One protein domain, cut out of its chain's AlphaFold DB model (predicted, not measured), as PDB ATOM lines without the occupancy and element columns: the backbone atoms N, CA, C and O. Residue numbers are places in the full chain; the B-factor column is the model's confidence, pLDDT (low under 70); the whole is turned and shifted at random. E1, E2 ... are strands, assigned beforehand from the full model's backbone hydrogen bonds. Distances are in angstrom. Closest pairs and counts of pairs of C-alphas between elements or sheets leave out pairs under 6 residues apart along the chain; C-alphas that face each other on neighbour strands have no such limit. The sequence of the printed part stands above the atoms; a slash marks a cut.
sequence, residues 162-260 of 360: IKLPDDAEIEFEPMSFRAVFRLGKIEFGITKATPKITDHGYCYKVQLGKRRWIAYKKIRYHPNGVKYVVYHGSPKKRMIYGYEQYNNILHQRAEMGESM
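This is residues 162 to 260 of the 360 residues of an uncharacterized protein of Candidatus Hydrogenedentes bacterium (UniProt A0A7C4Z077). Two twisted sheets lie partly face to face as a sandwich: the small sheet E1 E2 E3 covers part of one face of the larger sheet E4 E5 E6 E7 E8 E9. The long hairpin E6 and E7 reaches one end of the longest axis with its tip, residues 222 to 224. The 99 printed residues hold nine named strands, E1 to E9 in chain order, and no named helix: all strand, both sheets antiparallel. The whole is compact, with a radius of gyration of the C-alphas of 13.5 A and spans of 41 by 31 by 25 A.

Find C-alpha 169 at (-1.084, -88.058, -53.171), where E1, residues 169 to 172, begins. E2, 178 to 183, and E3, 186 to 191, follow, then E4, 195 to 199, and E5, 204 to 208. E6, 212 to 221, runs 30.0 A; E7, 225 to 234, 29.8 A; E8, 239 to 246, 23.4 A. E9, 254 to 257, ends at C-alpha 257, (3.984, -79.031, -29.338).

E1 E2 E3 and E4 to E9 are meanders, each strand the antiparallel neighbour of the one before. Look at N 171 and O 180, 2.9 A, between E1 and E2, and N 181 and O 188, 3.0 A, between E2 and E3. In the twisted larger sheet, whose edge strands are E4 and E9, find N 198 and O 205, 2.8 A; N 206 and O 214, 2.7 A; N 215 and O 231, 2.7 A; N 230 and O 243, 3.0 A; and N 242 and O 254, 2.9 A. Between the sheets, the closest C-alphas of E3 and E8 are Ile 186 and Tyr 243, 6.9 A.

The C-alphas farthest apart, Met 175 and Pro 223, are 43.1 A apart. The printed part has no cut and no long link. Residues 222 to 224 are under pLDDT 70.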
ATOM      1  N   ILE A 162       2.859 -88.450 -57.162       96.69
ATOM      2  CA  ILE A 162       3.161 -89.675 -56.425       96.69
ATOM      3  C   ILE A 162       1.882 -90.127 -55.729       96.69
ATOM      4  O   ILE A 162       1.428 -89.473 -54.791       96.69
ATOM      5  N   LYS A 163       1.309 -91.243 -56.184       97.50
ATOM      6  CA  LYS A 163       0.156 -91.874 -55.532       97.50
ATOM      7  C   LYS A 163       0.608 -92.608 -54.271       97.50
ATOM      8  O   LYS A 163       1.625 -93.300 -54.281       97.50
ATOM      9  N   LEU A 164      -0.139 -92.427 -53.190       97.38
ATOM     10  CA  LEU A 164       0.087 -93.036 -51.886       97.38
ATOM     11  C   LEU A 164      -1.147 -93.877 -51.492       97.38
ATOM     12  O   LEU A 164      -2.208 -93.733 -52.102       97.38
ATOM     13  N   PRO A 165      -1.042 -94.759 -50.479       97.06
ATOM     14  CA  PRO A 165      -2.199 -95.476 -49.940       97.06
ATOM     15  C   PRO A 165      -3.332 -94.543 -49.482       97.06
ATOM     16  O   PRO A 165      -3.092 -93.366 -49.215       97.06
ATOM     17  N   ASP A 166      -4.543 -95.089 -49.323       94.50
ATOM     18  CA  ASP A 166      -5.743 -94.367 -48.860       94.50
ATOM     19  C   ASP A 166      -6.147 -93.161 -49.736       94.50
ATOM     20  O   ASP A 166      -6.749 -92.204 -49.250       94.50
ATOM     21  N   ASP A 167      -5.844 -93.222 -51.037       94.75
ATOM     22  CA  ASP A 167      -6.097 -92.159 -52.023       94.75
ATOM     23  C   ASP A 167      -5.335 -90.850 -51.742       94.75
ATOM     24  O   ASP A 167      -5.657 -89.806 -52.311       94.75
ATOM     25  N   ALA A 168      -4.318 -90.887 -50.873       97.81
ATOM     26  CA  ALA A 168      -3.428 -89.751 -50.683       97.81
ATOM     27  C   ALA A 168      -2.501 -89.577 -51.893       97.81
ATOM     28  O   ALA A 168      -2.148 -90.527 -52.596       97.81
ATOM     29  N   GLU A 169      -2.037 -88.354 -52.109       97.94
ATOM     30  CA  GLU A 169      -1.084 -88.058 -53.171       97.94
ATOM     31  C   GLU A 169      -0.127 -86.929 -52.802       97.94
ATOM     32  O   GLU A 169      -0.406 -86.088 -51.947       97.94
ATOM     33  N   ILE A 170       1.032 -86.928 -53.461       98.00
ATOM     34  CA  ILE A 170       1.968 -85.809 -53.464       98.00
ATOM     35  C   ILE A 170       2.137 -85.333 -54.903       98.00
ATOM     36  O   ILE A 170       2.705 -86.046 -55.730       98.00
ATOM     37  N   GLU A 171       1.685 -84.121 -55.194       97.88
ATOM     38  CA  GLU A 171       1.836 -83.485 -56.501       97.88
ATOM     39  C   GLU A 171       3.073 -82.584 -56.511       97.88
ATOM     40  O   GLU A 171       3.241 -81.726 -55.645       97.88
ATOM     41  N   PHE A 172       3.975 -82.787 -57.470       97.56
ATOM     42  CA  PHE A 172       5.161 -81.948 -57.628       97.56
ATOM     43  C   PHE A 172       4.839 -80.728 -58.490       97.56
ATOM     44  O   PHE A 172       4.432 -80.877 -59.638       97.56
ATOM     45  N   GLU A 173       5.111 -79.523 -57.982       96.94
ATOM     46  CA  GLU A 173       4.987 -78.297 -58.775       96.94
ATOM     47  C   GLU A 173       6.179 -78.206 -59.747       96.94
ATOM     48  O   GLU A 173       7.328 -78.167 -59.294       96.94
ATOM     49  N   PRO A 174       5.978 -78.219 -61.075       95.38
ATOM     50  CA  PRO A 174       7.081 -78.178 -62.032       95.38
ATOM     51  C   PRO A 174       7.880 -76.871 -61.918       95.38
ATOM     52  O   PRO A 174       7.343 -75.831 -61.558       95.38
ATOM     53  N   MET A 175       9.172 -76.921 -62.256       94.69
ATOM     54  CA  MET A 175      10.090 -75.770 -62.167       94.69
ATOM     55  C   MET A 175      10.172 -75.150 -60.764       94.69
ATOM     56  O   MET A 175      10.336 -73.941 -60.592       94.69
ATOM     57  N   SER A 176      10.057 -75.987 -59.737       95.31
ATOM     58  CA  SER A 176      10.127 -75.580 -58.338       95.31
ATOM     59  C   SER A 176      10.616 -76.749 -57.472       95.31
ATOM     60  O   SER A 176      10.697 -77.895 -57.918       95.31
ATOM     61  N   PHE A 177      10.978 -76.482 -56.215       94.94
ATOM     62  CA  PHE A 177      11.242 -77.532 -55.216       94.94
ATOM     63  C   PHE A 177      10.036 -77.788 -54.305       94.94
ATOM     64  O   PHE A 177      10.154 -78.486 -53.295       94.94
ATOM     65  N   ARG A 178       8.877 -77.214 -54.627       96.50
ATOM     66  CA  ARG A 178       7.648 -77.358 -53.853       96.50
ATOM     67  C   ARG A 178       6.830 -78.532 -54.375       96.50
ATOM     68  O   ARG A 178       6.921 -78.946 -55.529       96.50
ATOM     69  N   ALA A 179       6.054 -79.091 -53.471       97.00
ATOM     70  CA  ALA A 179       5.065 -80.105 -53.754       97.00
ATOM     71  C   ALA A 179       3.878 -79.898 -52.818       97.00
ATOM     72  O   ALA A 179       3.984 -79.182 -51.821       97.00
ATOM     73  N   VAL A 180       2.760 -80.532 -53.124       97.62
ATOM     74  CA  VAL A 180       1.526 -80.430 -52.355       97.62
ATOM     75  C   VAL A 180       1.115 -81.831 -51.937       97.62
ATOM     76  O   VAL A 180       1.040 -82.723 -52.775       97.62
ATOM     77  N   PHE A 181       0.897 -82.042 -50.640       97.88
ATOM     78  CA  PHE A 181       0.268 -83.264 -50.143       97.88
ATOM     79  C   PHE A 181      -1.249 -83.086 -50.152       97.88
ATOM     80  O   PHE A 181      -1.727 -82.047 -49.694       97.88
ATOM     81  N   ARG A 182      -1.987 -84.107 -50.602       98.00
ATOM     82  CA  ARG A 182      -3.452 -84.149 -50.557       98.00
ATOM     83  C   ARG A 182      -3.978 -85.449 -49.969       98.00
ATOM     84  O   ARG A 182      -3.462 -86.526 -50.260       98.00
ATOM     85  N   LEU A 183      -5.049 -85.328 -49.187       96.88
ATOM     86  CA  LEU A 183      -5.908 -86.429 -48.758       96.88
ATOM     87  C   LEU A 183      -7.328 -85.899 -48.519       96.88
ATOM     88  O   LEU A 183      -7.560 -85.134 -47.582       96.88
ATOM     89  N   GLY A 184      -8.289 -86.295 -49.355       93.88
ATOM     90  CA  GLY A 184      -9.618 -85.679 -49.334       93.88
ATOM     91  C   GLY A 184      -9.528 -84.178 -49.645       93.88
ATOM     92  O   GLY A 184      -8.967 -83.791 -50.662       93.88
ATOM     93  N   LYS A 185     -10.063 -83.335 -48.758       94.69
ATOM     94  CA  LYS A 185      -9.959 -81.865 -48.791       94.69
ATOM     95  C   LYS A 185      -8.749 -81.332 -48.008       94.69
ATOM     96  O   LYS A 185      -8.530 -80.124 -47.989       94.69
ATOM     97  N   ILE A 186      -7.990 -82.195 -47.324       96.50
ATOM     98  CA  ILE A 186      -6.792 -81.784 -46.584       96.50
ATOM     99  C   ILE A 186      -5.662 -81.565 -47.586       96.50
ATOM    100  O   ILE A 186      -5.235 -82.508 -48.253       96.50
ATOM    101  N   GLU A 187      -5.152 -80.335 -47.640       96.31
ATOM    102  CA  GLU A 187      -4.062 -79.935 -48.524       96.31
ATOM    103  C   GLU A 187      -3.042 -79.054 -47.789       96.31
ATOM    104  O   GLU A 187      -3.408 -78.145 -47.040       96.31
ATOM    105  N   PHE A 188      -1.746 -79.306 -48.007       95.12
ATOM    106  CA  PHE A 188      -0.687 -78.395 -47.568       95.12
ATOM    107  C   PHE A 188       0.612 -78.547 -48.370       95.12
ATOM    108  O   PHE A 188       0.947 -79.613 -48.894       95.12
ATOM    109  N   GLY A 189       1.382 -77.456 -48.418       93.88
ATOM    110  CA  GLY A 189       2.669 -77.399 -49.104       93.88
ATOM    111  C   GLY A 189       3.785 -78.146 -48.368       93.88
ATOM    112  O   GLY A 189       3.989 -77.994 -47.162       93.88
ATOM    113  N   ILE A 190       4.563 -78.905 -49.130       93.50
ATOM    114  CA  ILE A 190       5.778 -79.607 -48.718       93.50
ATOM    115  C   ILE A 190       6.915 -79.331 -49.716       93.50
ATOM    116  O   ILE A 190       6.763 -78.625 -50.709       93.50
ATOM    117  N   THR A 191       8.104 -79.864 -49.438       92.50
ATOM    118  CA  THR A 191       9.228 -79.843 -50.390       92.50
ATOM    119  C   THR A 191       9.263 -81.172 -51.126       92.50
ATOM    120  O   THR A 191       9.054 -82.211 -50.493       92.50
ATOM    121  N   LYS A 192       9.570 -81.148 -52.427       94.31
ATOM    122  CA  LYS A 192       9.788 -82.358 -53.220       94.31
ATOM    123  C   LYS A 192      10.797 -83.264 -52.527       94.31
ATOM    124  O   LYS A 192      11.893 -82.843 -52.160       94.31
ATOM    125  N   ALA A 193      10.412 -84.516 -52.361       90.88
ATOM    126  CA  ALA A 193      11.262 -85.565 -51.835       90.88
ATOM    127  C   ALA A 193      10.754 -86.902 -52.364       90.88
ATOM    128  O   ALA A 193       9.563 -87.048 -52.640       90.88
ATOM    129  N   THR A 194      11.642 -87.880 -52.483       90.50
ATOM    130  CA  THR A 194      11.228 -89.269 -52.688       90.50
ATOM    131  C   THR A 194      10.673 -89.794 -51.361       90.50
ATOM    132  O   THR A 194      11.431 -89.854 -50.387       90.50
ATOM    133  N   PRO A 195       9.372 -90.122 -51.273       94.56
ATOM    134  CA  PRO A 195       8.778 -90.587 -50.028       94.56
ATOM    135  C   PRO A 195       9.204 -92.026 -49.725       94.56
ATOM    136  O   PRO A 195       9.208 -92.876 -50.613       94.56
ATOM    137  N   LYS A 196       9.501 -92.314 -48.453       96.69
ATOM    138  CA  LYS A 196       9.546 -93.687 -47.926       96.69
ATOM    139  C   LYS A 196       8.275 -93.934 -47.121       96.69
ATOM    140  O   LYS A 196       8.022 -93.214 -46.159       96.69
ATOM    141  N   ILE A 197       7.487 -94.924 -47.528       96.94
ATOM    142  CA  ILE A 197       6.178 -95.231 -46.941       96.94
ATOM    143  C   ILE A 197       6.328 -96.420 -45.988       96.94
ATOM    144  O   ILE A 197       7.060 -97.366 -46.271       96.94
ATOM    145  N   THR A 198       5.668 -96.366 -44.838       97.19
ATOM    146  CA  THR A 198       5.607 -97.452 -43.855       97.19
ATOM    147  C   THR A 198       4.175 -97.580 -43.358       97.19
ATOM    148  O   THR A 198       3.574 -96.581 -42.970       97.19
ATOM    149  N   ASP A 199       3.630 -98.792 -43.385       96.94
ATOM    150  CA  ASP A 199       2.326 -99.103 -42.806       96.94
ATOM    151  C   ASP A 199       2.510 -99.587 -41.362       96.94
ATOM    152  O   ASP A 199       3.276-100.514 -41.103       96.94
ATOM    153  N   HIS A 200       1.836 -98.933 -40.419       93.75
ATOM    154  CA  HIS A 200       1.825 -99.311 -39.005       93.75
ATOM    155  C   HIS A 200       0.504 -99.986 -38.583       93.75
ATOM    156  O   HIS A 200       0.247-100.161 -37.390       93.75
ATOM    157  N   GLY A 201      -0.381-100.302 -39.529       91.88
ATOM    158  CA  GLY A 201      -1.734-100.815 -39.310       91.88
ATOM    159  C   GLY A 201      -2.732 -99.715 -38.930       91.88
ATOM    160  O   GLY A 201      -3.796 -99.588 -39.538       91.88
ATOM    161  N   TYR A 202      -2.379 -98.859 -37.965       90.25
ATOM    162  CA  TYR A 202      -3.234 -97.748 -37.518       90.25
ATOM    163  C   TYR A 202      -3.094 -96.475 -38.367       90.25
ATOM    164  O   TYR A 202      -4.011 -95.657 -38.398       90.25
ATOM    165  N   CYS A 203      -1.968 -96.295 -39.059       96.00
ATOM    166  CA  CYS A 203      -1.745 -95.209 -40.011       96.00
ATOM    167  C   CYS A 203      -0.651 -95.580 -41.017       96.00
ATOM    168  O   CYS A 203       0.173 -96.465 -40.763       96.00
ATOM    169  N   TYR A 204      -0.613 -94.851 -42.128       97.50
ATOM    170  CA  TYR A 204       0.539 -94.813 -43.017       97.50
ATOM    171  C   TYR A 204       1.457 -93.673 -42.603       97.50
ATOM    172  O   TYR A 204       1.003 -92.548 -42.398       97.50
ATOM    173  N   LYS A 205       2.758 -93.943 -42.519       96.38
ATOM    174  CA  LYS A 205       3.796 -92.943 -42.277       96.38
ATOM    175  C   LYS A 205       4.634 -92.744 -43.534       96.38
ATOM    176  O   LYS A 205       5.244 -93.674 -44.047       96.38
ATOM    177  N   VAL A 206       4.688 -91.505 -44.003       96.75
ATOM    178  CA  VAL A 206       5.466 -91.046 -45.151       96.75
ATOM    179  C   VAL A 206       6.631 -90.219 -44.644       96.75
ATOM    180  O   VAL A 206       6.459 -89.114 -44.132       96.75
ATOM    181  N   GLN A 207       7.835 -90.747 -44.800       95.12
ATOM    182  CA  GLN A 207       9.070 -90.062 -44.464       95.12
ATOM    183  C   GLN A 207       9.575 -89.270 -45.682       95.12
ATOM    184  O   GLN A 207       9.780 -89.831 -46.759       95.12
ATOM    185  N   LEU A 208       9.800 -87.967 -45.500       92.00
ATOM    186  CA  LEU A 208      10.266 -87.017 -46.515       92.00
ATOM    187  C   LEU A 208      11.682 -86.534 -46.148       92.00
ATOM    188  O   LEU A 208      11.877 -85.506 -45.492       92.00
ATOM    189  N   GLY A 209      12.695 -87.311 -46.533       85.94
ATOM    190  CA  GLY A 209      14.083 -87.083 -46.112       85.94
ATOM    191  C   GLY A 209      14.318 -87.433 -44.635       85.94
ATOM    192  O   GLY A 209      13.624 -88.266 -44.066       85.94
ATOM    193  N   LYS A 210      15.309 -86.817 -43.978       81.69
ATOM    194  CA  LYS A 210      15.745 -87.257 -42.633       81.69
ATOM    195  C   LYS A 210      14.818 -86.849 -41.481       81.69
ATOM    196  O   LYS A 210      14.653 -87.613 -40.542       81.69
ATOM    197  N   ARG A 211      14.237 -85.644 -41.517       82.25
ATOM    198  CA  ARG A 211      13.543 -85.054 -40.347       82.25
ATOM    199  C   ARG A 211      12.048 -84.799 -40.542       82.25
ATOM    200  O   ARG A 211      11.369 -84.494 -39.571       82.25
ATOM    201  N   ARG A 212      11.525 -84.874 -41.768       89.06
ATOM    202  CA  ARG A 212      10.122 -84.538 -42.057       89.06
ATOM    203  C   ARG A 212       9.322 -85.806 -42.287       89.06
ATOM    204  O   ARG A 212       9.781 -86.702 -42.988       89.06
ATOM    205  N   TRP A 213       8.128 -85.852 -41.723       93.56
ATOM    206  CA  TRP A 213       7.231 -86.988 -41.848       93.56
ATOM    207  C   TRP A 213       5.780 -86.514 -41.876       93.56
ATOM    208  O   TRP A 213       5.455 -85.487 -41.279       93.56
ATOM    209  N   ILE A 214       4.936 -87.284 -42.552       96.69
ATOM    210  CA  ILE A 214       3.479 -87.163 -42.573       96.69
ATOM    211  C   ILE A 214       2.936 -88.520 -42.135       96.69
ATOM    212  O   ILE A 214       3.390 -89.543 -42.633       96.69
ATOM    213  N   ALA A 215       2.003 -88.553 -41.200       97.00
ATOM    214  CA  ALA A 215       1.271 -89.747 -40.824       97.00
ATOM    215  C   ALA A 215      -0.205 -89.512 -41.101       97.00
ATOM    216  O   ALA A 215      -0.726 -88.461 -40.739       97.00
ATOM    217  N   TYR A 216      -0.881 -90.458 -41.736       97.81
ATOM    218  CA  TYR A 216      -2.272 -90.260 -42.117       97.81
ATOM    219  C   TYR A 216      -3.058 -91.565 -42.185       97.81
ATOM    220  O   TYR A 216      -2.485 -92.656 -42.247       97.81
ATOM    221  N   LYS A 217      -4.386 -91.440 -42.167       96.12
ATOM    222  CA  LYS A 217      -5.313 -92.557 -42.343       96.12
ATOM    223  C   LYS A 217      -6.635 -92.076 -42.936       96.12
ATOM    224  O   LYS A 217      -7.144 -91.026 -42.536       96.12
ATOM    225  N   LYS A 218      -7.207 -92.880 -43.833       93.94
ATOM    226  CA  LYS A 218      -8.621 -92.830 -44.221       93.94
ATOM    227  C   LYS A 218      -9.388 -93.883 -43.421       93.94
ATOM    228  O   LYS A 218      -9.099 -95.074 -43.507       93.94
ATOM    229  N   ILE A 219     -10.372 -93.449 -42.645       90.25
ATOM    230  CA  ILE A 219     -11.223 -94.298 -41.809       90.25
ATOM    231  C   ILE A 219     -12.619 -94.302 -42.432       90.25
ATOM    232  O   ILE A 219     -13.220 -93.243 -42.620       90.25
ATOM    233  N   ARG A 220     -13.125 -95.483 -42.796       86.12
ATOM    234  CA  ARG A 220     -14.458 -95.651 -43.395       86.12
ATOM    235  C   ARG A 220     -15.430 -96.155 -42.330       86.12
ATOM    236  O   ARG A 220     -15.205 -97.215 -41.757       86.12
ATOM    237  N   TYR A 221     -16.510 -95.416 -42.113       78.19
ATOM    238  CA  TYR A 221     -17.642 -95.812 -41.284       78.19
ATOM    239  C   TYR A 221     -18.781 -96.232 -42.206       78.19
ATOM    240  O   TYR A 221     -19.374 -95.406 -42.900       78.19
ATOM    241  N   HIS A 222     -19.076 -97.526 -42.238       59.84
ATOM    242  CA  HIS A 222     -20.241 -98.027 -42.957       59.84
ATOM    243  C   HIS A 222     -21.514 -97.714 -42.142       59.84
ATOM    244  O   HIS A 222     -21.500 -97.957 -40.935       59.84
ATOM    245  N   PRO A 223     -22.614 -97.211 -42.739       58.91
ATOM    246  CA  PRO A 223     -22.807 -96.934 -44.168       58.91
ATOM    247  C   PRO A 223     -22.431 -95.510 -44.640       58.91
ATOM    248  O   PRO A 223     -22.289 -95.313 -45.841       58.91
ATOM    249  N   ASN A 224     -22.252 -94.520 -43.753       64.00
ATOM    250  CA  ASN A 224     -22.453 -93.108 -44.133       64.00
ATOM    251  C   ASN A 224     -21.311 -92.127 -43.816       64.00
ATOM    252  O   ASN A 224     -21.559 -90.919 -43.771       64.00
ATOM    253  N   GLY A 225     -20.067 -92.569 -43.594       78.38
ATOM    254  CA  GLY A 225     -19.015 -91.583 -43.355       78.38
ATOM    255  C   GLY A 225     -17.594 -91.979 -43.686       78.38
ATOM    256  O   GLY A 225     -17.175 -93.122 -43.529       78.38
ATOM    257  N   VAL A 226     -16.813 -90.989 -44.110       89.44
ATOM    258  CA  VAL A 226     -15.363 -91.121 -44.264       89.44
ATOM    259  C   VAL A 226     -14.691 -90.031 -43.453       89.44
ATOM    260  O   VAL A 226     -15.008 -88.849 -43.594       89.44
ATOM    261  N   LYS A 227     -13.746 -90.444 -42.612       91.62
ATOM    262  CA  LYS A 227     -12.875 -89.556 -41.856       91.62
ATOM    263  C   LYS A 227     -11.459 -89.636 -42.399       91.62
ATOM    264  O   LYS A 227     -10.935 -90.722 -42.642       91.62
ATOM    265  N   TYR A 228     -10.835 -88.483 -42.552       94.38
ATOM    266  CA  TYR A 228      -9.427 -88.349 -42.886       94.38
ATOM    267  C   TYR A 228      -8.723 -87.687 -41.715       94.38
ATOM    268  O   TYR A 228      -9.177 -86.659 -41.210       94.38
ATOM    269  N   VAL A 229      -7.616 -88.279 -41.283       95.06
ATOM    270  CA  VAL A 229      -6.779 -87.734 -40.213       95.06
ATOM    271  C   VAL A 229      -5.354 -87.656 -40.722       95.06
ATOM    272  O   VAL A 229      -4.840 -88.640 -41.257       95.06
ATOM    273  N   VAL A 230      -4.718 -86.498 -40.559       96.69
ATOM    274  CA  VAL A 230      -3.325 -86.272 -40.956       96.69
ATOM    275  C   VAL A 230      -2.581 -85.573 -39.827       96.69
ATOM    276  O   VAL A 230      -3.037 -84.557 -39.313       96.69
ATOM    277  N   TYR A 231      -1.400 -86.077 -39.493       95.00
ATOM    278  CA  TYR A 231      -0.423 -85.398 -38.654       95.00
ATOM    279  C   TYR A 231       0.876 -85.219 -39.420       95.00
ATOM    280  O   TYR A 231       1.320 -86.141 -40.099       95.00
ATOM    281  N   HIS A 232       1.540 -84.077 -39.287       92.69
ATOM    282  CA  HIS A 232       2.894 -83.941 -39.816       92.69
ATOM    283  C   HIS A 232       3.785 -83.076 -38.929       92.69
ATOM    284  O   HIS A 232       3.361 -82.060 -38.370       92.69
ATOM    285  N   GLY A 233       5.046 -83.488 -38.803       87.50
ATOM    286  CA  GLY A 233       6.044 -82.792 -37.997       87.50
ATOM    287  C   GLY A 233       6.748 -81.683 -38.777       87.50
ATOM    288  O   GLY A 233       7.183 -81.890 -39.914       87.50
ATOM    289  N   SER A 234       6.919 -80.515 -38.153       77.94
ATOM    290  CA  SER A 234       7.762 -79.425 -38.656       77.94
ATOM    291  C   SER A 234       9.014 -79.266 -37.790       77.94
ATOM    292  O   SER A 234       8.962 -78.607 -36.747       77.94
ATOM    293  N   PRO A 235      10.175 -79.787 -38.239       73.00
ATOM    294  CA  PRO A 235      11.424 -79.695 -37.482       73.00
ATOM    295  C   PRO A 235      11.862 -78.257 -37.208       73.00
ATOM    296  O   PRO A 235      12.486 -77.983 -36.194       73.00
ATOM    297  N   LYS A 236      11.543 -77.323 -38.116       74.00
ATOM    298  CA  LYS A 236      11.922 -75.911 -37.965       74.00
ATOM    299  C   LYS A 236      11.157 -75.225 -36.839       74.00
ATOM    300  O   LYS A 236      11.706 -74.363 -36.171       74.00
ATOM    301  N   LYS A 237       9.879 -75.569 -36.680       74.75
ATOM    302  CA  LYS A 237       8.996 -74.904 -35.720       74.75
ATOM    303  C   LYS A 237       8.905 -75.649 -34.395       74.75
ATOM    304  O   LYS A 237       8.359 -75.083 -33.459       74.75
ATOM    305  N   ARG A 238       9.432 -76.880 -34.313       82.38
ATOM    306  CA  ARG A 238       9.260 -77.762 -33.149       82.38
ATOM    307  C   ARG A 238       7.759 -77.907 -32.830       82.38
ATOM    308  O   ARG A 238       7.306 -77.680 -31.712       82.38
ATOM    309  N   MET A 239       6.982 -78.192 -33.881       86.62
ATOM    310  CA  MET A 239       5.515 -78.266 -33.864       86.62
ATOM    311  C   MET A 239       5.033 -79.472 -34.658       86.62
ATOM    312  O   MET A 239       5.652 -79.849 -35.663       86.62
ATOM    313  N   ILE A 240       3.883 -80.004 -34.256       89.62
ATOM    314  CA  ILE A 240       3.127 -80.987 -35.025       89.62
ATOM    315  C   ILE A 240       1.795 -80.368 -35.433       89.62
ATOM    316  O   ILE A 240       1.102 -79.754 -34.625       89.62
ATOM    317  N   TYR A 241       1.444 -80.535 -36.701       91.69
ATOM    318  CA  TYR A 241       0.183 -80.064 -37.252       91.69
ATOM    319  C   TYR A 241      -0.776 -81.230 -37.412       91.69
ATOM    320  O   TYR A 241      -0.399 -82.236 -38.009       91.69
ATOM    321  N   GLY A 242      -1.987 -81.089 -36.878       92.81
ATOM    322  CA  GLY A 242      -3.081 -82.042 -37.029       92.81
ATOM    323  C   GLY A 242      -4.159 -81.491 -37.954       92.81
ATOM    324  O   GLY A 242      -4.555 -80.333 -37.829       92.81
ATOM    325  N   TYR A 243      -4.646 -82.327 -38.857       93.94
ATOM    326  CA  TYR A 243      -5.753 -82.032 -39.753       93.94
ATOM    327  C   TYR A 243      -6.787 -83.137 -39.626       93.94
ATOM    328  O   TYR A 243      -6.443 -84.319 -39.517       93.94
ATOM    329  N   GLU A 244      -8.052 -82.747 -39.661       93.56
ATOM    330  CA  GLU A 244      -9.164 -83.676 -39.632       93.56
ATOM    331  C   GLU A 244     -10.230 -83.238 -40.630       93.56
ATOM    332  O   GLU A 244     -10.554 -82.058 -40.752       93.56
ATOM    333  N   GLN A 245     -10.778 -84.210 -41.341       93.00
ATOM    334  CA  GLN A 245     -11.973 -84.040 -42.146       93.00
ATOM    335  C   GLN A 245     -12.916 -85.184 -41.814       93.00
ATOM    336  O   GLN A 245     -12.497 -86.340 -41.802       93.00
ATOM    337  N   TYR A 246     -14.191 -84.876 -41.619       91.62
ATOM    338  CA  TYR A 246     -15.250 -85.874 -41.560       91.62
ATOM    339  C   TYR A 246     -16.340 -85.492 -42.556       91.62
ATOM    340  O   TYR A 246     -16.832 -84.362 -42.563       91.62
ATOM    341  N   ASN A 247     -16.681 -86.422 -43.449       84.00
ATOM    342  CA  ASN A 247     -17.555 -86.159 -44.590       84.00
ATOM    343  C   ASN A 247     -17.064 -84.946 -45.395       84.00
ATOM    344  O   ASN A 247     -15.959 -84.968 -45.938       84.00
ATOM    345  N   ASN A 248     -17.865 -83.885 -45.471       83.69
ATOM    346  CA  ASN A 248     -17.537 -82.669 -46.209       83.69
ATOM    347  C   ASN A 248     -17.014 -81.525 -45.336       83.69
ATOM    348  O   ASN A 248     -16.686 -80.478 -45.899       83.69
ATOM    349  N   ILE A 249     -16.908 -81.731 -44.021       88.94
ATOM    350  CA  ILE A 249     -16.467 -80.731 -43.049       88.94
ATOM    351  C   ILE A 249     -14.958 -80.880 -42.862       88.94
ATOM    352  O   ILE A 249     -14.479 -81.914 -42.394       88.94
ATOM    353  N   LEU A 250     -14.213 -79.855 -43.274       91.94
ATOM    354  CA  LEU A 250     -12.783 -79.729 -43.012       91.94
ATOM    355  C   LEU A 250     -12.598 -78.894 -41.747       91.94
ATOM    356  O   LEU A 250     -13.062 -77.756 -41.688       91.94
ATOM    357  N   HIS A 251     -11.910 -79.454 -40.760       89.19
ATOM    358  CA  HIS A 251     -11.629 -78.760 -39.510       89.19
ATOM    359  C   HIS A 251     -10.451 -77.813 -39.633       89.19
ATOM    360  O   HIS A 251      -9.560 -77.990 -40.472       89.19
ATOM    361  N   GLN A 252     -10.425 -76.819 -38.746       85.88
ATOM    362  CA  GLN A 252      -9.252 -75.977 -38.607       85.88
ATOM    363  C   GLN A 252      -8.038 -76.818 -38.204       85.88
ATOM    364  O   GLN A 252      -8.126 -77.819 -37.492       85.88
ATOM    365  N   ARG A 253      -6.868 -76.399 -38.683       89.88
ATOM    366  CA  ARG A 253      -5.613 -77.077 -38.373       89.88
ATOM    367  C   ARG A 253      -5.288 -76.924 -36.888       89.88
ATOM    368  O   ARG A 253      -5.052 -75.815 -36.417       89.88
ATOM    369  N   ALA A 254      -5.132 -78.049 -36.208       88.50
ATOM    370  CA  ALA A 254      -4.626 -78.113 -34.848       88.50
ATOM    371  C   ALA A 254      -3.098 -77.951 -34.803       88.50
ATOM    372  O   ALA A 254      -2.372 -78.532 -35.616       88.50
ATOM    373  N   GLU A 255      -2.594 -77.211 -33.813       89.38
ATOM    374  CA  GLU A 255      -1.161 -77.010 -33.590       89.38
ATOM    375  C   GLU A 255      -0.733 -77.569 -32.226       89.38
ATOM    376  O   GLU A 255      -1.073 -77.025 -31.176       89.38
ATOM    377  N   MET A 256       0.045 -78.650 -32.242       85.94
ATOM    378  CA  MET A 256       0.580 -79.330 -31.060       85.94
ATOM    379  C   MET A 256       2.067 -79.010 -30.873       85.94
ATOM    380  O   MET A 256       2.777 -78.689 -31.832       85.94
ATOM    381  N   GLY A 257       2.552 -79.113 -29.633       80.38
ATOM    382  CA  GLY A 257       3.984 -79.031 -29.338       80.38
ATOM    383  C   GLY A 257       4.812 -80.103 -30.058       80.38
ATOM    384  O   GLY A 257       4.275 -81.042 -30.639       80.38
ATOM    385  N   GLU A 258       6.140 -79.953 -30.037       73.44
ATOM    386  CA  GLU A 258       7.061 -80.918 -30.660       73.44
ATOM    387  C   GLU A 258       6.924 -82.327 -30.078       73.44
ATOM    388  O   GLU A 258       7.067 -83.312 -30.799       73.44
ATOM    389  N   SER A 259       6.637 -82.404 -28.781       73.38
ATOM    390  CA  SER A 259       6.274 -83.621 -28.076       73.38
ATOM    391  C   SER A 259       4.756 -83.680 -27.945       73.38
ATOM    392  O   SER A 259       4.153 -82.828 -27.291       73.38
ATOM    393  N   MET A 260       4.152 -84.693 -28.559       76.19
ATOM    394  CA  MET A 260       2.799 -85.097 -28.194       76.19
ATOM    395  C   MET A 260       2.811 -85.628 -26.757       76.19
ATOM    396  O   MET A 260       3.787 -86.259 -26.350       76.19
TER     397      MET A 260